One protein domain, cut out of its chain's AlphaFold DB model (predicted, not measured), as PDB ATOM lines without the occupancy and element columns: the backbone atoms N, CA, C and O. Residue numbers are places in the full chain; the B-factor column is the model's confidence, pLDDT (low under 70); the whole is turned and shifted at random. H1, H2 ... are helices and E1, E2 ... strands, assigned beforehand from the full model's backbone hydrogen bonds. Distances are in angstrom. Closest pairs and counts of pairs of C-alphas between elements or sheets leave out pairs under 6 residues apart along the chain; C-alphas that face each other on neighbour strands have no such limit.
ATOM      1  N   SER A  25     -27.573   1.100  13.928       97.06
ATOM      2  CA  SER A  25     -26.302   1.811  14.080       97.06
ATOM      3  C   SER A  25     -25.408   1.002  15.012       97.06
ATOM      4  O   SER A  25     -25.896   0.121  15.727       97.06
ATOM      5  N   VAL A  26     -24.109   1.267  14.987       98.00
ATOM      6  CA  VAL A  26     -23.108   0.621  15.841       98.00
ATOM      7  C   VAL A  26     -22.317   1.664  16.612       98.00
ATOM      8  O   VAL A  26     -22.200   2.797  16.159       98.00
ATOM      9  N   VAL A  27     -21.764   1.273  17.754       98.44
ATOM     10  CA  VAL A  27     -20.740   2.044  18.463       98.44
ATOM     11  C   VAL A  27     -19.422   1.305  18.295       98.44
ATOM     12  O   VAL A  27     -19.364   0.109  18.577       98.44
ATOM     13  N   ILE A  28     -18.396   1.987  17.799       98.25
ATOM     14  CA  ILE A  28     -17.038   1.457  17.680       98.25
ATOM     15  C   ILE A  28     -16.095   2.467  18.320       98.25
ATOM     16  O   ILE A  28     -16.106   3.624  17.910       98.25
ATOM     17  N   ASP A  29     -15.328   2.038  19.324       97.19
ATOM     18  CA  ASP A  29     -14.400   2.900  20.077       97.19
ATOM     19  C   ASP A  29     -15.077   4.193  20.573       97.19
ATOM     20  O   ASP A  29     -14.586   5.301  20.371       97.19
ATOM     21  N   ASP A  30     -16.261   4.035  21.177       96.06
ATOM     22  CA  ASP A  30     -17.108   5.120  21.693       96.06
ATOM     23  C   ASP A  30     -17.568   6.150  20.638       96.06
ATOM     24  O   ASP A  30     -17.968   7.266  20.971       96.06
ATOM     25  N   ILE A  31     -17.573   5.773  19.353       97.31
ATOM     26  CA  ILE A  31     -18.096   6.588  18.249       97.31
ATOM     27  C   ILE A  31     -19.249   5.859  17.550       97.31
ATOM     28  O   ILE A  31     -19.155   4.680  17.209       97.31
ATOM     29  N   GLY A  32     -20.354   6.572  17.321       97.06
ATOM     30  CA  GLY A  32     -21.531   6.054  16.622       97.06
ATOM     31  C   GLY A  32     -21.385   6.073  15.096       97.06
ATOM     32  O   GLY A  32     -21.032   7.096  14.516       97.06
ATOM     33  N   TYR A  33     -21.732   4.967  14.435       97.00
ATOM     34  CA  TYR A  33     -21.751   4.838  12.974       97.00
ATOM     35  C   TYR A  33     -23.078   4.237  12.481       97.00
ATOM     36  O   TYR A  33     -23.540   3.235  13.037       97.00
ATOM     37  N   PRO A  34     -23.699   4.778  11.415       94.12
ATOM     38  CA  PRO A  34     -24.910   4.200  10.837       94.12
ATOM     39  C   PRO A  34     -24.591   2.897  10.100       94.12
ATOM     40  O   PRO A  34     -23.701   2.858   9.250       94.12
ATOM     41  N   ALA A  35     -25.352   1.834  10.359       94.06
ATOM     42  CA  ALA A  35     -25.195   0.568   9.653       94.06
ATOM     43  C   ALA A  35     -26.177   0.482   8.471       94.06
ATOM     44  O   ALA A  35     -27.350   0.826   8.605       94.06
ATOM     45  N   PRO A  36     -25.758  -0.052   7.310       89.56
ATOM     46  CA  PRO A  36     -26.611  -0.090   6.120       89.56
ATOM     47  C   PRO A  36     -27.798  -1.061   6.248       89.56
ATOM     48  O   PRO A  36     -28.742  -0.989   5.465       89.56
ATOM     49  N   ARG A  37     -27.723  -2.029   7.171       92.31
ATOM     50  CA  ARG A  37     -28.751  -3.045   7.441       92.31
ATOM     51  C   ARG A  37     -28.417  -3.821   8.716       92.31
ATOM     52  O   ARG A  37     -27.268  -3.849   9.144       92.31
ATOM     53  N   ARG A  38     -29.405  -4.544   9.253       94.88
ATOM     54  CA  ARG A  38     -29.267  -5.400  10.446       94.88
ATOM     55  C   ARG A  38     -28.162  -6.461  10.344       94.88
ATOM     56  O   ARG A  38     -27.430  -6.659  11.306       94.88
ATOM     57  N   LYS A  39     -28.076  -7.178   9.215       96.62
ATOM     58  CA  LYS A  39     -27.057  -8.216   8.984       96.62
ATOM     59  C   LYS A  39     -25.958  -7.702   8.063       96.62
ATOM     60  O   LYS A  39     -26.222  -7.419   6.894       96.62
ATOM     61  N   VAL A  40     -24.741  -7.558   8.567       96.00
ATOM     62  CA  VAL A  40     -23.655  -6.855   7.870       96.00
ATOM     63  C   VAL A  40     -22.318  -7.554   8.093       96.00
ATOM     64  O   VAL A  40     -22.103  -8.159   9.137       96.00
ATOM     65  N   LYS A  41     -21.424  -7.500   7.102       97.69
ATOM     66  CA  LYS A  41     -20.071  -8.051   7.245       97.69
ATOM     67  C   LYS A  41     -19.203  -7.149   8.119       97.69
ATOM     68  O   LYS A  41     -19.286  -5.928   7.982       97.69
ATOM     69  N   THR A  42     -18.317  -7.732   8.922       97.44
ATOM     70  CA  THR A  42     -17.339  -6.997   9.747       97.44
ATOM     71  C   THR A  42     -16.534  -5.988   8.924       97.44
ATOM     72  O   THR A  42     -16.407  -4.829   9.310       97.44
ATOM     73  N   SER A  43     -16.061  -6.389   7.740       96.69
ATOM     74  CA  SER A  43     -15.330  -5.523   6.799       96.69
ATOM     75  C   SER A  43     -16.085  -4.255   6.393       96.69
ATOM     76  O   SER A  43     -15.458  -3.221   6.182       96.69
ATOM     77  N   VAL A  44     -17.418  -4.298   6.306       97.19
ATOM     78  CA  VAL A  44     -18.227  -3.114   5.973       97.19
ATOM     79  C   VAL A  44     -18.240  -2.131   7.142       97.19
ATOM     80  O   VAL A  44     -18.063  -0.937   6.917       97.19
ATOM     81  N   LEU A  45     -18.386  -2.619   8.377       97.19
ATOM     82  CA  LEU A  45     -18.328  -1.771   9.574       97.19
ATOM     83  C   LEU A  45     -16.941  -1.144   9.742       97.19
ATOM     84  O   LEU A  45     -16.834   0.058   9.964       97.19
ATOM     85  N   LYS A  46     -15.877  -1.934   9.542       97.38
ATOM     86  CA  LYS A  46     -14.498  -1.427   9.543       97.38
ATOM     87  C   LYS A  46     -14.287  -0.336   8.497       97.38
ATOM     88  O   LYS A  46     -13.710   0.696   8.814       97.38
ATOM     89  N   ALA A  47     -14.798  -0.527   7.280       96.31
ATOM     90  CA  ALA A  47     -14.704   0.481   6.228       96.31
ATOM     91  C   ALA A  47     -15.459   1.776   6.583       96.31
ATOM     92  O   ALA A  47     -14.944   2.858   6.320       96.31
ATOM     93  N   GLN A  48     -16.642   1.683   7.206       94.75
ATOM     94  CA  GLN A  48     -17.395   2.858   7.665       94.75
ATOM     95  C   GLN A  48     -16.674   3.628   8.778       94.75
ATOM     96  O   GLN A  48     -16.732   4.856   8.794       94.75
ATOM     97  N   ALA A  49     -15.980   2.919   9.670       95.94
ATOM     98  CA  ALA A  49     -15.212   3.510  10.764       95.94
ATOM     99  C   ALA A  49     -13.769   3.898  10.390       95.94
ATOM    100  O   ALA A  49     -13.059   4.471  11.209       95.94
ATOM    101  N   GLY A  50     -13.318   3.610   9.163       96.19
ATOM    102  CA  GLY A  50     -11.949   3.903   8.721       96.19
ATOM    103  C   GLY A  50     -10.872   3.013   9.357       96.19
ATOM    104  O   GLY A  50      -9.716   3.416   9.432       96.19
ATOM    105  N   ILE A  51     -11.236   1.809   9.808       96.62
ATOM    106  CA  ILE A  51     -10.341   0.876  10.508       96.62
ATOM    107  C   ILE A  51      -9.495   0.088   9.499       96.62
ATOM    108  O   ILE A  51     -10.023  -0.496   8.546       96.62
ATOM    109  N   GLY A  52      -8.182   0.039   9.736       93.69
ATOM    110  CA  GLY A  52      -7.203  -0.612   8.864       93.69
ATOM    111  C   GLY A  52      -7.273  -2.146   8.837       93.69
ATOM    112  O   GLY A  52      -8.008  -2.803   9.580       93.69
ATOM    113  N   SER A  53      -6.474  -2.754   7.955       93.38
ATOM    114  CA  SER A  53      -6.334  -4.216   7.874       93.38
ATOM    115  C   SER A  53      -5.605  -4.822   9.072       93.38
ATOM    116  O   SER A  53      -5.788  -6.012   9.336       93.38
ATOM    117  N   ASP A  54      -4.803  -4.023   9.773       95.25
ATOM    118  CA  ASP A  54      -3.934  -4.469  10.867       95.25
ATOM    119  C   ASP A  54      -4.666  -4.550  12.211       95.25
ATOM    120  O   ASP A  54      -4.185  -5.198  13.137       95.25
ATOM    121  N   ASP A  55      -5.877  -3.998  12.276       97.06
ATOM    122  CA  ASP A  55      -6.735  -4.036  13.453       97.06
ATOM    123  C   ASP A  55      -7.888  -5.024  13.254       97.06
ATOM    124  O   ASP A  55      -8.385  -5.253  12.143       97.06
ATOM    125  N   ALA A  56      -8.330  -5.637  14.344       95.81
ATOM    126  CA  ALA A  56      -9.527  -6.456  14.394       95.81
ATOM    127  C   ALA A  56     -10.651  -5.706  15.106       95.81
ATOM    128  O   ALA A  56     -10.414  -4.953  16.048       95.81
ATOM    129  N   LEU A  57     -11.882  -5.960  14.666       97.69
ATOM    130  CA  LEU A  57     -13.071  -5.513  15.376       97.69
ATOM    131  C   LEU A  57     -13.446  -6.573  16.412       97.69
ATOM    132  O   LEU A  57     -13.502  -7.765  16.099       97.69
ATOM    133  N   VAL A  58     -13.726  -6.141  17.632       97.31
ATOM    134  CA  VAL A  58     -14.092  -7.014  18.742       97.31
ATOM    135  C   VAL A  58     -15.462  -6.606  19.251       97.31
ATOM    136  O   VAL A  58     -15.704  -5.431  19.506       97.31
ATOM    137  N   ARG A  59     -16.384  -7.562  19.382       97.44
ATOM    138  CA  ARG A  59     -17.683  -7.306  20.013       97.44
ATOM    139  C   ARG A  59     -17.489  -7.225  21.517       97.44
ATOM    140  O   ARG A  59     -16.940  -8.153  22.103       97.44
ATOM    141  N   ASP A  60     -17.973  -6.146  22.114       97.50
ATOM    142  CA  ASP A  60     -17.857  -5.905  23.548       97.50
ATOM    143  C   ASP A  60     -18.972  -6.654  24.294       97.50
ATOM    144  O   ASP A  60     -20.160  -6.437  24.045       97.50
ATOM    145  N   HIS A  61     -18.600  -7.562  25.192       95.62
ATOM    146  CA  HIS A  61     -19.502  -8.246  26.120       95.62
ATOM    147  C   HIS A  61     -19.210  -7.869  27.582       95.62
ATOM    148  O   HIS A  61     -19.737  -8.496  28.504       95.62
ATOM    149  N   ASN A  62     -18.373  -6.853  27.808       91.94
ATOM    150  CA  ASN A  62     -17.791  -6.495  29.095       91.94
ATOM    151  C   ASN A  62     -17.024  -7.666  29.734       91.94
ATOM    152  O   ASN A  62     -17.162  -7.927  30.932       91.94
ATOM    153  N   SER A  63     -16.282  -8.423  28.922       91.38
ATOM    154  CA  SER A  63     -15.664  -9.688  29.313       91.38
ATOM    155  C   SER A  63     -14.197  -9.754  28.878       91.38
ATOM    156  O   SER A  63     -13.854  -9.300  27.790       91.38
ATOM    157  N   PRO A  64     -13.306 -10.404  29.649       89.19
ATOM    158  CA  PRO A  64     -11.952 -10.695  29.166       89.19
ATOM    159  C   PRO A  64     -11.947 -11.599  27.918       89.19
ATOM    160  O   PRO A  64     -10.969 -11.627  27.175       89.19
ATOM    161  N   ASN A  65     -13.048 -12.316  27.670       93.81
ATOM    162  CA  ASN A  65     -13.214 -13.248  26.556       93.81
ATOM    163  C   ASN A  65     -14.040 -12.657  25.402       93.81
ATOM    164  O   ASN A  65     -14.690 -13.400  24.674       93.81
ATOM    165  N   ASP A  66     -14.057 -11.332  25.243       94.19
ATOM    166  CA  ASP A  66     -14.788 -10.652  24.168       94.19
ATOM    167  C   ASP A  66     -14.459 -11.216  22.773       94.19
ATOM    168  O   ASP A  66     -13.345 -11.680  22.503       94.19
ATOM    169  N   VAL A  67     -15.441 -11.196  21.870       95.31
ATOM    170  CA  VAL A  67     -15.390 -11.974  20.624       95.31
ATOM    171  C   VAL A  67     -14.714 -11.178  19.512       95.31
ATOM    172  O   VAL A  67     -15.266 -10.195  19.021       95.31
ATOM    173  N   VAL A  68     -13.539 -11.639  19.078       96.12
ATOM    174  CA  VAL A  68     -12.822 -11.107  17.909       96.12
ATOM    175  C   VAL A  68     -13.515 -11.569  16.628       96.12
ATOM    176  O   VAL A  68     -13.805 -12.755  16.470       96.12
ATOM    177  N   LEU A  69     -13.775 -10.642  15.709       95.88
ATOM    178  CA  LEU A  69     -14.566 -10.893  14.506       95.88
ATOM    179  C   LEU A  69     -13.671 -10.977  13.269       95.88
ATOM    180  O   LEU A  69     -12.811 -10.121  13.052       95.88
ATOM    181  N   ALA A  70     -13.899 -11.986  12.426       94.94
ATOM    182  CA  ALA A  70     -13.210 -12.089  11.141       94.94
ATOM    183  C   ALA A  70     -13.768 -11.063  10.140       94.94
ATOM    184  O   ALA A  70     -14.960 -10.742  10.165       94.94
ATOM    185  N   ASP A  71     -12.925 -10.556   9.236       93.44
ATOM    186  CA  ASP A  71     -13.300  -9.494   8.288       93.44
ATOM    187  C   ASP A  71     -14.451  -9.919   7.341       93.44
ATOM    188  O   ASP A  71     -15.281  -9.094   6.937       93.44
ATOM    189  N   ASP A  72     -14.535 -11.205   6.994       95.50
ATOM    190  CA  ASP A  72     -15.558 -11.792   6.123       95.50
ATOM    191  C   ASP A  72     -16.809 -12.294   6.867       95.50
ATOM    192  O   ASP A  72     -17.818 -12.600   6.220       95.50
ATOM    193  N   GLN A  73     -16.770 -12.321   8.202       96.44
ATOM    194  CA  GLN A  73     -17.870 -12.771   9.048       96.44
ATOM    195  C   GLN A  73     -19.099 -11.871   8.885       96.44
ATOM    196  O   GLN A  73     -19.011 -10.646   8.967       96.44
ATOM    197  N   GLU A  74     -20.269 -12.486   8.687       97.56
ATOM    198  CA  GLU A  74     -21.553 -11.789   8.757       97.56
ATOM    199  C   GLU A  74     -22.036 -11.714  10.210       97.56
ATOM    200  O   GLU A  74     -22.073 -12.711  10.934       97.56
ATOM    201  N   LEU A  75     -22.418 -10.513  10.630       95.25
ATOM    202  CA  LEU A  75     -22.855 -10.188  11.979       95.25
ATOM    203  C   LEU A  75     -24.338  -9.833  11.958       95.25
ATOM    204  O   LEU A  75     -24.775  -9.070  11.101       95.25
ATOM    205  N   ASP A  76     -25.102 -10.323  12.936       96.81
ATOM    206  CA  ASP A  76     -26.427  -9.781  13.247       96.81
ATOM    207  C   ASP A  76     -26.284  -8.698  14.328       96.81
ATOM    208  O   ASP A  76     -25.872  -8.991  15.457       96.81
ATOM    209  N   LEU A  77     -26.594  -7.448  13.974       97.06
ATOM    210  CA  LEU A  77     -26.535  -6.300  14.882       97.06
ATOM    211  C   LEU A  77     -27.667  -6.294  15.909       97.06
ATOM    212  O   LEU A  77     -27.525  -5.665  16.949       97.06
ATOM    213  N   ALA A  78     -28.754  -7.034  15.674       95.62
ATOM    214  CA  ALA A  78     -29.812  -7.213  16.671       95.62
ATOM    215  C   ALA A  78     -29.378  -8.058  17.869       95.62
ATOM    216  O   ALA A  78     -30.081  -8.086  18.877       95.62
ATOM    217  N   SER A  79     -28.246  -8.753  17.758       94.62
ATOM    218  CA  SER A  79     -27.658  -9.469  18.883       94.62
ATOM    219  C   SER A  79     -26.789  -8.569  19.750       94.62
ATOM    220  O   SER A  79     -26.548  -8.964  20.871       94.62
ATOM    221  N   GLY A  80     -26.316  -7.422  19.255       96.69
ATOM    222  CA  GLY A  80     -25.381  -6.521  19.935       96.69
ATOM    223  C   GLY A  80     -24.599  -5.688  18.917       96.69
ATOM    224  O   GLY A  80     -24.156  -6.213  17.886       96.69
ATOM    225  N   ASN A  81     -24.455  -4.393  19.192       98.12
ATOM    226  CA  ASN A  81     -23.950  -3.387  18.250       98.12
ATOM    227  C   ASN A  81     -22.838  -2.494  18.829       98.12
ATOM    228  O   ASN A  81     -22.558  -1.446  18.254       98.12
ATOM    229  N   VAL A  82     -22.216  -2.897  19.937       98.38
ATOM    230  CA  VAL A  82     -21.075  -2.193  20.540       98.38
ATOM    231  C   VAL A  82     -19.803  -3.001  20.313       98.38
ATOM    232  O   VAL A  82     -19.767  -4.215  20.542       98.38
ATOM    233  N   PHE A  83     -18.772  -2.322  19.831       98.38
ATOM    234  CA  PHE A  83     -17.502  -2.910  19.449       98.38
ATOM    235  C   PHE A  83     -16.341  -2.003  19.853       98.38
ATOM    236  O   PHE A  83     -16.509  -0.805  20.072       98.38
ATOM    237  N   TYR A  84     -15.152  -2.584  19.882       97.88
ATOM    238  CA  TYR A  84     -13.896  -1.863  20.024       97.88
ATOM    239  C   TYR A  84     -12.836  -2.466  19.103       97.88
ATOM    240  O   TYR A  84     -13.010  -3.577  18.582       97.88
ATOM    241  N   THR A  85     -11.754  -1.735  18.873       97.50
ATOM    242  CA  THR A  85     -10.634  -2.196  18.049       97.50
ATOM    243  C   THR A  85      -9.480  -2.734  18.884       97.50
ATOM    244  O   THR A  85      -9.235  -2.314  20.013       97.50
ATOM    245  N   LEU A  86      -8.763  -3.710  18.325       96.00
ATOM    246  CA  LEU A  86      -7.480  -4.181  18.843       96.00
ATOM    247  C   LEU A  86      -6.524  -4.440  17.694       96.00
ATOM    248  O   LEU A  86      -6.923  -5.018  16.678       96.00
ATOM    249  N   SER A  87      -5.248  -4.117  17.892       95.88
ATOM    250  CA  SER A  87      -4.217  -4.520  16.945       95.88
ATOM    251  C   SER A  87      -4.164  -6.043  16.853       95.88
ATOM    252  O   SER A  87      -4.133  -6.735  17.873       95.88
ATOM    253  N   LYS A  88      -4.089  -6.596  15.636       93.06
ATOM    254  CA  LYS A  88      -3.976  -8.050  15.421       93.06
ATOM    255  C   LYS A  88      -2.763  -8.662  16.123       93.06
ATOM    256  O   LYS A  88      -2.811  -9.831  16.496       93.06
ATOM    257  N   CYS A  89      -1.703  -7.883  16.335       92.06
ATOM    258  CA  CYS A  89      -0.510  -8.314  17.063       92.06
ATOM    259  C   CYS A  89      -0.743  -8.488  18.574       92.06
ATOM    260  O   CYS A  89       0.005  -9.218  19.220       92.06
ATOM    261  N   GLU A  90      -1.765  -7.839  19.134       90.44
ATOM    262  CA  GLU A  90      -2.084  -7.845  20.569       90.44
ATOM    263  C   GLU A  90      -3.173  -8.869  20.928       90.44
ATOM    264  O   GLU A  90      -3.497  -9.071  22.100       90.44
ATOM    265  N   ILE A  91      -3.742  -9.545  19.926       90.94
ATOM    266  CA  ILE A  91      -4.806 -10.527  20.127       90.94
ATOM    267  C   ILE A  91      -4.221 -11.800  20.735       90.94
ATOM    268  O   ILE A  91      -3.523 -12.575  20.082       90.94
ATOM    269  N   GLN A  92      -4.562 -12.042  21.997       88.31
ATOM    270  CA  GLN A  92      -4.297 -13.306  22.677       88.31
ATOM    271  C   GLN A  92      -5.425 -14.317  22.408       88.31
ATOM    272  O   GLN A  92      -6.563 -13.898  22.177       88.31
ATOM    273  N   PRO A  93      -5.152 -15.638  22.453       85.50
ATOM    274  CA  PRO A  93      -6.197 -16.660  22.443       85.50
ATOM    275  C   PRO A  93      -7.205 -16.429  23.575       85.50
ATOM    276  O   PRO A  93      -6.809 -16.129  24.701       85.50
ATOM    277  N   ARG A  94      -8.498 -16.576  23.277       87.25
ATOM    278  CA  ARG A  94      -9.602 -16.371  24.226       87.25
ATOM    279  C   ARG A  94     -10.476 -17.614  24.286       87.25
ATOM    280  O   ARG A  94     -10.655 -18.288  23.270       87.25
ATOM    281  N   ASP A  95     -11.037 -17.878  25.458       88.56
ATOM    282  CA  ASP A  95     -12.082 -18.887  25.618       88.56
ATOM    283  C   ASP A  95     -13.412 -18.396  25.023       88.56
ATOM    284  O   ASP A  95     -13.571 -17.233  24.644       88.56
ATOM    285  N   ASN A  96     -14.406 -19.282  24.957       88.25
ATOM    286  CA  ASN A  96     -15.735 -18.915  24.480       88.25
ATOM    287  C   ASN A  96     -16.394 -17.874  25.403       88.25
ATOM    288  O   ASN A  96     -16.502 -18.071  26.615       88.25
ATOM    289  N   CYS A  97     -16.896 -16.782  24.821       90.12
ATOM    290  CA  CYS A  97     -17.666 -15.789  25.563       90.12
ATOM    291  C   CYS A  97     -19.083 -16.297  25.862       90.12
ATOM    292  O   CYS A  97     -19.819 -16.673  24.948       90.12
ATOM    293  N   HIS A  98     -19.485 -16.261  27.133       90.12
ATOM    294  CA  HIS A  98     -20.837 -16.626  27.577       90.12
ATOM    295  C   HIS A  98     -21.675 -15.426  28.038       90.12
ATOM    296  O   HIS A  98     -22.883 -15.553  28.233       90.12
ATOM    297  N   THR A  99     -21.048 -14.265  28.216       91.44
ATOM    298  CA  THR A  99     -21.717 -13.029  28.625       91.44
ATOM    299  C   THR A  99     -22.545 -12.489  27.452       91.44
ATOM    300  O   THR A  99     -22.130 -12.653  26.303       91.44
ATOM    301  N   PRO A 100     -23.718 -11.868  27.663       93.38
ATOM    302  CA  PRO A 100     -24.416 -11.180  26.580       93.38
ATOM    303  C   PRO A 100     -23.583  -9.996  26.057       93.38
ATOM    304  O   PRO A 100     -22.866  -9.374  26.836       93.38
ATOM    305  N   PRO A 101     -23.650  -9.675  24.760       95.69
ATOM    306  CA  PRO A 101     -22.981  -8.499  24.212       95.69
ATOM    307  C   PRO A 101     -23.659  -7.197  24.646       95.69
ATOM    308  O   PRO A 101     -24.871  -7.152  24.883       95.69
ATOM    309  N   LYS A 102     -22.875  -6.120  24.685       96.69
ATOM    310  CA  LYS A 102     -23.367  -4.760  24.887       96.69
ATOM    311  C   LYS A 102     -24.229  -4.308  23.709       96.69
ATOM    312  O   LYS A 102     -24.033  -4.692  22.549       96.69
ATOM    313  N   MET A 103     -25.188  -3.455  24.035       97.00
ATOM    314  CA  MET A 103     -26.115  -2.845  23.094       97.00
ATOM    315  C   MET A 103     -26.098  -1.333  23.278       97.00
ATOM    316  O   MET A 103     -25.932  -0.846  24.388       97.00
ATOM    317  N   ALA A 104     -26.316  -0.599  22.201       97.94
ATOM    318  CA  ALA A 104     -26.465   0.842  22.188       97.94
ATOM    319  C   ALA A 104     -27.781   1.205  21.504       97.94
ATOM    320  O   ALA A 104     -28.021   0.809  20.358       97.94
ATOM    321  N   PHE A 105     -28.624   1.949  22.214       97.94
ATOM    322  CA  PHE A 105     -29.773   2.630  21.624       97.94
ATOM    323  C   PHE A 105     -29.323   3.970  21.048       97.94
ATOM    324  O   PHE A 105     -28.336   4.526  21.518       97.94
ATOM    325  N   PHE A 106     -30.041   4.477  20.046       97.62
ATOM    326  CA  PHE A 106     -29.756   5.757  19.402       97.62
ATOM    327  C   PHE A 106     -31.012   6.630  19.386       97.62
ATOM    328  O   PHE A 106     -32.079   6.145  19.005       97.62
ATOM    329  N   ILE A 107     -30.885   7.903  19.768       95.56
ATOM    330  CA  ILE A 107     -31.938   8.922  19.668       95.56
ATOM    331  C   ILE A 107     -31.324  10.204  19.113       95.56
ATOM    332  O   ILE A 107     -30.412  10.744  19.730       95.56
ATOM    333  N   ASP A 108     -31.836  10.698  17.981       92.44
ATOM    334  CA  ASP A 108     -31.358  11.935  17.334       92.44
ATOM    335  C   ASP A 108     -29.819  11.990  17.225       92.44
ATOM    336  O   ASP A 108     -29.177  12.956  17.638       92.44
ATOM    337  N   ASP A 109     -29.229  10.905  16.718       88.56
ATOM    338  CA  ASP A 109     -27.783  10.682  16.554       88.56
ATOM    339  C   ASP A 109     -26.951  10.549  17.849       88.56
ATOM    340  O   ASP A 109     -25.793  10.132  17.785       88.56
ATOM    341  N   ALA A 110     -27.524  10.807  19.029       95.19
ATOM    342  CA  ALA A 110     -26.914  10.456  20.312       95.19
ATOM    343  C   ALA A 110     -27.112   8.964  20.619       95.19
ATOM    344  O   ALA A 110     -28.077   8.357  20.153       95.19
ATOM    345  N   PHE A 111     -26.236   8.369  21.433       97.69
ATOM    346  CA  PHE A 111     -26.347   6.965  21.826       97.69
ATOM    347  C   PHE A 111     -26.075   6.739  23.308       97.69
ATOM    348  O   PHE A 111     -25.306   7.468  23.922       97.69
ATOM    349  N   GLU A 112     -26.675   5.679  23.848       98.06
ATOM    350  CA  GLU A 112     -26.471   5.229  25.225       98.06
ATOM    351  C   GLU A 112     -26.287   3.711  25.261       98.06
ATOM    352  O   GLU A 112     -27.066   2.959  24.659       98.06
ATOM    353  N   ILE A 113     -25.247   3.261  25.969       97.50
ATOM    354  CA  ILE A 113     -24.856   1.850  26.057       97.50
ATOM    355  C   ILE A 113     -25.551   1.182  27.247       97.50
ATOM    356  O   ILE A 113     -25.558   1.685  28.368       97.50
ATOM    357  N   THR A 114     -26.113  -0.002  27.024       95.25
ATOM    358  CA  THR A 114     -26.817  -0.782  28.038       95.25
ATOM    359  C   THR A 114     -26.650  -2.287  27.828       95.25
ATOM    360  O   THR A 114     -26.416  -2.775  26.722       95.25
ATOM    361  N   MET A 115     -26.821  -3.044  28.912       93.25
ATOM    362  CA  MET A 115     -26.948  -4.506  28.877       93.25
ATOM    363  C   MET A 115     -28.414  -4.960  28.818       93.25
ATOM    364  O   MET A 115     -28.687  -6.149  28.659       93.25
ATOM    365  N   ASN A 116     -29.374  -4.038  28.961       93.44
ATOM    366  CA  ASN A 116     -30.796  -4.365  28.961       93.44
ATOM    367  C   ASN A 116     -31.401  -4.240  27.551       93.44
ATOM    368  O   ASN A 116     -31.630  -3.139  27.051       93.44
ATOM    369  N   ALA A 117     -31.719  -5.387  26.945       92.88
ATOM    370  CA  ALA A 117     -32.310  -5.481  25.609       92.88
ATOM    371  C   ALA A 117     -33.791  -5.058  25.539       92.88
ATOM    372  O   ALA A 117     -34.339  -4.962  24.437       92.88
ATOM    373  N   SER A 118     -34.461  -4.877  26.682       94.00
ATOM    374  CA  SER A 118     -35.891  -4.571  26.756       94.00
ATOM    375  C   SER A 118     -36.126  -3.292  27.548       94.00
ATOM    376  O   SER A 118     -35.951  -3.256  28.764       94.00
ATOM    377  N   GLN A 119     -36.559  -2.249  26.855       94.38
ATOM    378  CA  GLN A 119     -36.850  -0.938  27.426       94.38
ATOM    379  C   GLN A 119     -38.353  -0.650  27.350       94.38
ATOM    380  O   GLN A 119     -39.099  -1.341  26.660       94.38
ATOM    381  N   THR A 120     -38.806   0.376  28.054       92.44
ATOM    382  CA  THR A 120     -40.084   1.048  27.795       92.44
ATOM    383  C   THR A 120     -39.796   2.442  27.256       92.44
ATOM    384  O   THR A 120     -38.658   2.909  27.300       92.44
ATOM    385  N   GLU A 121     -40.818   3.144  26.766       90.25
ATOM    386  CA  GLU A 121     -40.649   4.549  26.378       90.25
ATOM    387  C   GLU A 121     -40.116   5.391  27.552       90.25
ATOM    388  O   GLU A 121     -39.247   6.236  27.364       90.25
ATOM    389  N   ALA A 122     -40.600   5.131  28.772       90.75
ATOM    390  CA  ALA A 122     -40.161   5.833  29.974       90.75
ATOM    391  C   ALA A 122     -38.690   5.553  30.302       90.75
ATOM    392  O   ALA A 122     -37.916   6.492  30.441       90.75
ATOM    393  N   SER A 123     -38.283   4.280  30.354       93.56
ATOM    394  CA  SER A 123     -36.901   3.939  30.706       93.56
ATOM    395  C   SER A 123     -35.899   4.397  29.647       93.56
ATOM    396  O   SER A 123     -34.772   4.746  29.984       93.56
ATOM    397  N   LEU A 124     -36.305   4.437  28.374       94.19
ATOM    398  CA  LEU A 124     -35.470   4.959  27.300       94.19
ATOM    399  C   LEU A 124     -35.347   6.490  27.374       94.19
ATOM    400  O   LEU A 124     -34.262   7.019  27.176       94.19
ATOM    401  N   LYS A 125     -36.422   7.211  27.721       93.38
ATOM    402  CA  LYS A 125     -36.340   8.656  27.995       93.38
ATOM    403  C   LYS A 125     -35.432   8.955  29.179       93.38
ATOM    404  O   LYS A 125     -34.602   9.849  29.067       93.38
ATOM    405  N   ASP A 126     -35.559   8.197  30.265       94.50
ATOM    406  CA  ASP A 126     -34.714   8.359  31.450       94.50
ATOM    407  C   ASP A 126     -33.237   8.108  31.116       94.50
ATOM    408  O   ASP A 126     -32.383   8.893  31.523       94.50
ATOM    409  N   LEU A 127     -32.942   7.069  30.319       95.25
ATOM    410  CA  LEU A 127     -31.582   6.742  29.873       95.25
ATOM    411  C   LEU A 127     -30.919   7.906  29.117       95.25
ATOM    412  O   LEU A 127     -29.741   8.160  29.318       95.25
ATOM    413  N   PHE A 128     -31.686   8.634  28.303       96.19
ATOM    414  CA  PHE A 128     -31.215   9.781  27.516       96.19
ATOM    415  C   PHE A 128     -31.505  11.143  28.173       96.19
ATOM    416  O   PHE A 128     -31.358  12.183  27.529       96.19
ATOM    417  N   ALA A 129     -31.966  11.164  29.430       95.31
ATOM    418  CA  ALA A 129     -32.384  12.372  30.149       95.31
ATOM    419  C   ALA A 129     -33.395  13.259  29.377       95.31
ATOM    420  O   ALA A 129     -33.358  14.492  29.442       95.31
ATOM    421  N   LEU A 130     -34.321  12.638  28.642       91.81
ATOM    422  CA  LEU A 130     -35.348  13.326  27.862       91.81
ATOM    423  C   LEU A 130     -36.539  13.737  28.730       91.81
ATOM    424  O   LEU A 130     -36.981  13.013  29.621       91.81
ATOM    425  N   ALA A 131     -37.126  14.891  28.418       85.94
ATOM    426  CA  ALA A 131     -38.304  15.370  29.126       85.94
ATOM    427  C   ALA A 131     -39.543  14.484  28.836       85.94
ATOM    428  O   ALA A 131     -39.720  14.044  27.694       85.94
ATOM    429  N   PRO A 132     -40.455  14.268  29.810       82.44
ATOM    430  CA  PRO A 132     -41.586  13.344  29.656       82.44
ATOM    431  C   PRO A 132     -42.490  13.616  28.442       82.44
ATOM    432  O   PRO A 132     -43.024  12.682  27.843       82.44
ATOM    433  N   GLN A 133     -42.639  14.889  28.063       80.44
ATOM    434  CA  GLN A 133     -43.488  15.362  26.964       80.44
ATOM    435  C   GLN A 133     -42.919  15.130  25.555       80.44
ATOM    436  O   GLN A 133     -43.602  15.404  24.569       80.44
ATOM    437  N   ILE A 134     -41.663  14.700  25.435       84.62
ATOM    438  CA  ILE A 134     -41.068  14.351  24.142       84.62
ATOM    439  C   ILE A 134     -41.653  13.012  23.704       84.62
ATOM    440  O   ILE A 134     -41.715  12.098  24.513       84.62
ATOM    441  N   HIS A 135     -42.068  12.866  22.446       86.19
ATOM    442  CA  HIS A 135     -42.491  11.567  21.920       86.19
ATOM    443  C   HIS A 135     -41.350  10.917  21.151       86.19
ATOM    444  O   HIS A 135     -40.642  11.594  20.405       86.19
ATOM    445  N   LEU A 136     -41.200   9.605  21.305       89.75
ATOM    446  CA  LEU A 136     -40.237   8.822  20.539       89.75
ATOM    447  C   LEU A 136     -40.942   8.118  19.382       89.75
ATOM    448  O   LEU A 136     -42.047   7.602  19.540       89.75
ATOM    449  N   ALA A 137     -40.302   8.074  18.222       90.44
ATOM    450  CA  ALA A 137     -40.699   7.221  17.107       90.44
ATOM    451  C   ALA A 137     -39.496   6.379  16.692       90.44
ATOM    452  O   ALA A 137     -38.378   6.889  16.638       90.44
ATOM    453  N   ARG A 138     -39.707   5.088  16.424       91.50
ATOM    454  CA  ARG A 138     -38.638   4.248  15.870       91.50
ATOM    455  C   ARG A 138     -38.400   4.655  14.422       91.50
ATOM    456  O   ARG A 138     -39.366   4.794  13.684       91.50
ATOM    457  N   ASP A 139     -37.144   4.817  14.035       90.12
ATOM    458  CA  ASP A 139     -36.792   5.264  12.689       90.12
ATOM    459  C   ASP A 139     -36.815   4.083  11.700       90.12
ATOM    460  O   ASP A 139     -36.015   3.142  11.805       90.12
ATOM    461  N   PHE A 140     -37.755   4.126  10.750       85.94
ATOM    462  CA  PHE A 140     -37.853   3.180   9.632       85.94
ATOM    463  C   PHE A 140     -37.576   3.850   8.273       85.94
ATOM    464  O   PHE A 140     -37.987   3.311   7.241       85.94
ATOM    465  N   ASP A 141     -36.934   5.027   8.249       77.06
ATOM    466  CA  ASP A 141     -36.788   5.875   7.055       77.06
ATOM    467  C   ASP A 141     -38.134   6.258   6.401       77.06
ATOM    468  O   ASP A 141     -38.213   6.523   5.197       77.06
ATOM    469  N   SER A 142     -39.227   6.294   7.175       67.69
ATOM    470  CA  SER A 142     -40.548   6.678   6.668       67.69
ATOM    471  C   SER A 142     -40.914   8.096   7.100       67.69
ATOM    472  O   SER A 142     -40.747   8.458   8.267       67.69
ATOM    473  N   PRO A 143     -41.549   8.899   6.221       63.00
ATOM    474  CA  PRO A 143     -42.075  10.206   6.616       63.00
ATOM    475  C   PRO A 143     -43.110  10.120   7.752       63.00
ATOM    476  O   PRO A 143     -43.393  11.126   8.396       63.00
ATOM    477  N   ASN A 144     -43.672   8.932   8.011       66.25
ATOM    478  CA  ASN A 144     -44.736   8.706   8.985       66.25
ATOM    479  C   ASN A 144     -44.427   7.557   9.956       66.25
ATOM    480  O   ASN A 144     -45.308   6.744  10.234       66.25
ATOM    481  N   ASP A 145     -43.200   7.473  10.484       74.31
ATOM    482  CA  ASP A 145     -42.900   6.444  11.493       74.31
ATOM    483  C   ASP A 145     -43.872   6.477  12.689       74.31
ATOM    484  O   ASP A 145     -44.206   7.569  13.179       74.31
ATOM    485  N   PRO A 146     -44.351   5.310  13.158       70.56
ATOM    486  CA  PRO A 146     -45.265   5.234  14.286       70.56
ATOM    487  C   PRO A 146     -44.570   5.682  15.576       70.56
ATOM    488  O   PRO A 146     -43.399   5.384  15.820       70.56
ATOM    489  N   SER A 147     -45.308   6.411  16.413       78.69
ATOM    490  CA  SER A 147     -44.843   6.755  17.757       78.69
ATOM    491  C   SER A 147     -44.817   5.510  18.637       78.69
ATOM    492  O   SER A 147     -45.673   4.637  18.513       78.69
ATOM    493  N   VAL A 148     -43.838   5.440  19.528       77.75
ATOM    494  CA  VAL A 148     -43.763   4.413  20.560       77.75
ATOM    495  C   VAL A 148     -44.761   4.773  21.653       77.75
ATOM    496  O   VAL A 148     -44.720   5.890  22.171       77.75
ATOM    497  N   HIS A 149     -45.667   3.861  22.005       70.75
ATOM    498  CA  HIS A 149     -46.589   4.111  23.106       70.75
ATOM    499  C   HIS A 149     -45.928   3.818  24.455       70.75
ATOM    500  O   HIS A 149     -45.143   2.884  24.601       70.75
ATOM    501  N   HIS A 150     -46.326   4.571  25.479       65.94
ATOM    502  CA  HIS A 150     -45.762   4.511  26.830       65.94
ATOM    503  C   HIS A 150     -45.713   3.106  27.461       65.94
ATOM    504  O   HIS A 150     -44.842   2.825  28.283       65.94
ATOM    505  N   LYS A 151     -46.647   2.220  27.092       65.81
ATOM    506  CA  LYS A 151     -46.766   0.860  27.646       65.81
ATOM    507  C   LYS A 151     -46.123  -0.221  26.780       65.81
ATOM    508  O   LYS A 151     -46.096  -1.377  27.201       65.81
ATOM    509  N   ASP A 152     -45.635   0.130  25.597       77.69
ATOM    510  CA  ASP A 152     -45.080  -0.852  24.681       77.69
ATOM    511  C   ASP A 152     -43.685  -1.271  25.143       77.69
ATOM    512  O   ASP A 152     -42.842  -0.447  25.511       77.69
ATOM    513  N   ALA A 153     -43.436  -2.579  25.106       86.75
ATOM    514  CA  ALA A 153     -42.096  -3.105  25.280       86.75
ATOM    515  C   ALA A 153     -41.265  -2.784  24.030       86.75
ATOM    516  O   ALA A 153     -41.583  -3.199  22.915       86.75
ATOM    517  N   ILE A 154     -40.175  -2.051  24.224       92.38
ATOM    518  CA  ILE A 154     -39.187  -1.746  23.198       92.38
ATOM    519  C   ILE A 154     -38.112  -2.827  23.251       92.38
ATOM    520  O   ILE A 154     -37.246  -2.816  24.126       92.38
ATOM    521  N   HIS A 155     -38.141  -3.757  22.300       94.62
ATOM    522  CA  HIS A 155     -37.081  -4.750  22.161       94.62
ATOM    523  C   HIS A 155     -35.990  -4.263  21.206       94.62
ATOM    524  O   HIS A 155     -36.265  -3.900  20.063       94.62
ATOM    525  N   PHE A 156     -34.735  -4.337  21.650       95.31
ATOM    526  CA  PHE A 156     -33.554  -3.939  20.878       95.31
ATOM    527  C   PHE A 156     -33.494  -4.592  19.485       95.31
ATOM    528  O   PHE A 156     -33.200  -3.941  18.481       95.31
ATOM    529  N   LYS A 157     -33.854  -5.880  19.400       94.25
ATOM    530  CA  LYS A 157     -33.819  -6.672  18.159       94.25
ATOM    531  C   LYS A 157     -34.718  -6.140  17.034       94.25
ATOM    532  O   LYS A 157     -34.530  -6.528  15.877       94.25
ATOM    533  N   ASP A 158     -35.690  -5.297  17.377       91.81
ATOM    534  CA  ASP A 158     -36.660  -4.733  16.443       91.81
ATOM    535  C   ASP A 158     -36.207  -3.371  15.880       91.81
ATOM    536  O   ASP A 158     -36.972  -2.731  15.155       91.81
ATOM    537  N   GLY A 159     -34.984  -2.927  16.205       93.00
ATOM    538  CA  GLY A 159     -34.392  -1.670  15.743       93.00
ATOM    539  C   GLY A 159     -34.028  -0.734  16.896       93.00
ATOM    540  O   GLY A 159     -34.940  -0.281  17.594       93.00
ATOM    541  N   PRO A 160     -32.736  -0.412  17.100       95.62
ATOM    542  CA  PRO A 160     -32.297   0.420  18.219       95.62
ATOM    543  C   PRO A 160     -32.301   1.929  17.951       95.62
ATOM    544  O   PRO A 160     -31.909   2.682  18.837       95.62
ATOM    545  N   VAL A 161     -32.699   2.377  16.757       95.69
ATOM    546  CA  VAL A 161     -32.631   3.789  16.349       95.69
ATOM    547  C   VAL A 161     -34.005   4.450  16.432       95.69
ATOM    548  O   VAL A 161     -34.993   3.940  15.897       95.69
ATOM    549  N   PHE A 162     -34.056   5.600  17.096       95.00
ATOM    550  CA  PHE A 162     -35.252   6.398  17.319       95.00
ATOM    551  C   PHE A 162     -34.988   7.863  16.976       95.00
ATOM    552  O   PHE A 162     -33.852   8.332  16.958       95.00
ATOM    553  N   VAL A 163     -36.072   8.591  16.751       92.50
ATOM    554  CA  VAL A 163     -36.077  10.041  16.573       92.50
ATOM    555  C   VAL A 163     -37.051  10.672  17.556       92.50
ATOM    556  O   VAL A 163     -38.104  10.093  17.863       92.50
ATOM    557  N   THR A 164     -36.730  11.869  18.042       90.12
ATOM    558  CA  THR A 164     -37.687  12.645  18.827       90.12
ATOM    559  C   THR A 164     -38.685  13.345  17.919       90.12
ATOM    560  O   THR A 164     -38.391  13.826  16.822       90.12
ATOM    561  N   ARG A 165     -39.929  13.421  18.387       80.25
ATOM    562  CA  ARG A 165     -40.976  14.223  17.764       80.25
ATOM    563  C   ARG A 165     -41.529  15.193  18.787       80.25
ATOM    564  O   ARG A 165     -41.863  14.821  19.914       80.25
ATOM    565  N   LYS A 166     -41.664  16.453  18.366       63.34
ATOM    566  CA  LYS A 166     -42.459  17.421  19.121       63.34
ATOM    567  C   LYS A 166     -43.887  16.878  19.219       63.34
ATOM    568  O   LYS A 166     -44.374  16.341  18.217       63.34
TER     569      LYS A 166
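Overview. This is residues 25 to 166 of the 369 residues of an uncharacterized protein of Blastopirellula marina (UniProt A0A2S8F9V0). Two lobes stand end to end: in the first, a strongly twisted sheet of five strands curls round the short helix H1, with the small strand pair E3 and E6 beside it; in the second, a four-stranded twisted sheet has H2 on it and a long loop, residues 139 to 160, between its last two strands. Where the lobes meet, the two sheets are partly face to face with their strands crossed. The printed part has 142 residues, with two named helices and eleven named strands in the order E1 E2 E3 H1 E4 E5 E6 E7 E8 E9 H2 E10 E11. The larger sheets run E2 E1 E7 E4 E5 and E9 E8 E11 E10, both mixed; the class is mixed, helices and strands, with under half of the residues in named elements. The whole is compact, with a radius of gyration of the C-alphas of 16.0 A, yet elongated, spanning 50 by 28 by 21 A.

Arrangement. In the largest sheet, E1, residues 25 to 28, and E2, residues 31 to 35, form an antiparallel hairpin, with N 26 and O 33 2.8 A apart, within hydrogen-bond range. E7, residues 82 to 87, is parallel to E1, with N 83 and O 27 at 2.8 A. On E7's other side, E4, residues 55 to 59, is antiparallel to it, with N 58 and O 84 at 2.8 A. E4 and the edge strand E5, residues 67 to 69, form a hairpin, with N 59 and O 67 at 2.9 A. This sheet curls round H1, residues 42 to 49; the closest C-alphas of H1 and E2 are those of Ala 49 and Tyr 33, 7.0 A apart. E3, residues 39 to 41, and E6, residues 74 to 76, are antiparallel, with N 75 and O 40 at 2.8 A. In the second sheet, E8, residues 103 to 107, and E9, residues 110 to 114, form a hairpin, with N 114 and O 103 at 2.8 A. E11, residues 161 to 165, is parallel to E8, with N 162 and O 106 at 2.8 A. E11 and E10, residues 135 to 138, form a hairpin, with N 165 and O 135 at 2.8 A. H2, residues 121 to 127, is on this sheet but over none of its strands; its height over the sheet, 4.2 A, is only just above the sheet's level. E9, H2 and E10 make a split strand-helix-strand unit, two strands of one sheet with a helix between them along the chain and with E8 and E11 between them in the sheet, and its crossover is right-handed. The two sheets form a sandwich, two sheets face to face, their strands at 72 degrees; the closest C-alphas of E7 and E8, those of Val 82 and Met 103, are 5.7 A apart. In H1 and H2 every O i to N i+4 pair is within hydrogen-bond range.

Along the chain. E1 begins at C-alpha 25, (-26.302, 1.811, 14.080). E7 is the longest strand, 17.4 A from C-alpha 82, (-21.075, -2.193, 20.540), to C-alpha 87. E8 and E9 each measure 13.6 A, E4 13.2 A and E2 12.7 A. H1 measures 10.8 A and H2 10.0 A. E11 measures 13.4 A and ends at C-alpha 165, (-40.976, 14.223, 17.764).

Size, cuts and confidence. The two C-alphas farthest apart, those of Cys 89 and Gln 133, are 50.1 A apart. The printed part has no cut. The links E7 to E8, 15 residues, and E10 to E11, 22 residues, are long. Residues 118 to 119 pair briefly with residues 154 to 155, antiparallel. The mean pLDDT of the printed part is 91.8; residues 142 to 144, 150 to 151 and 166 are under 70.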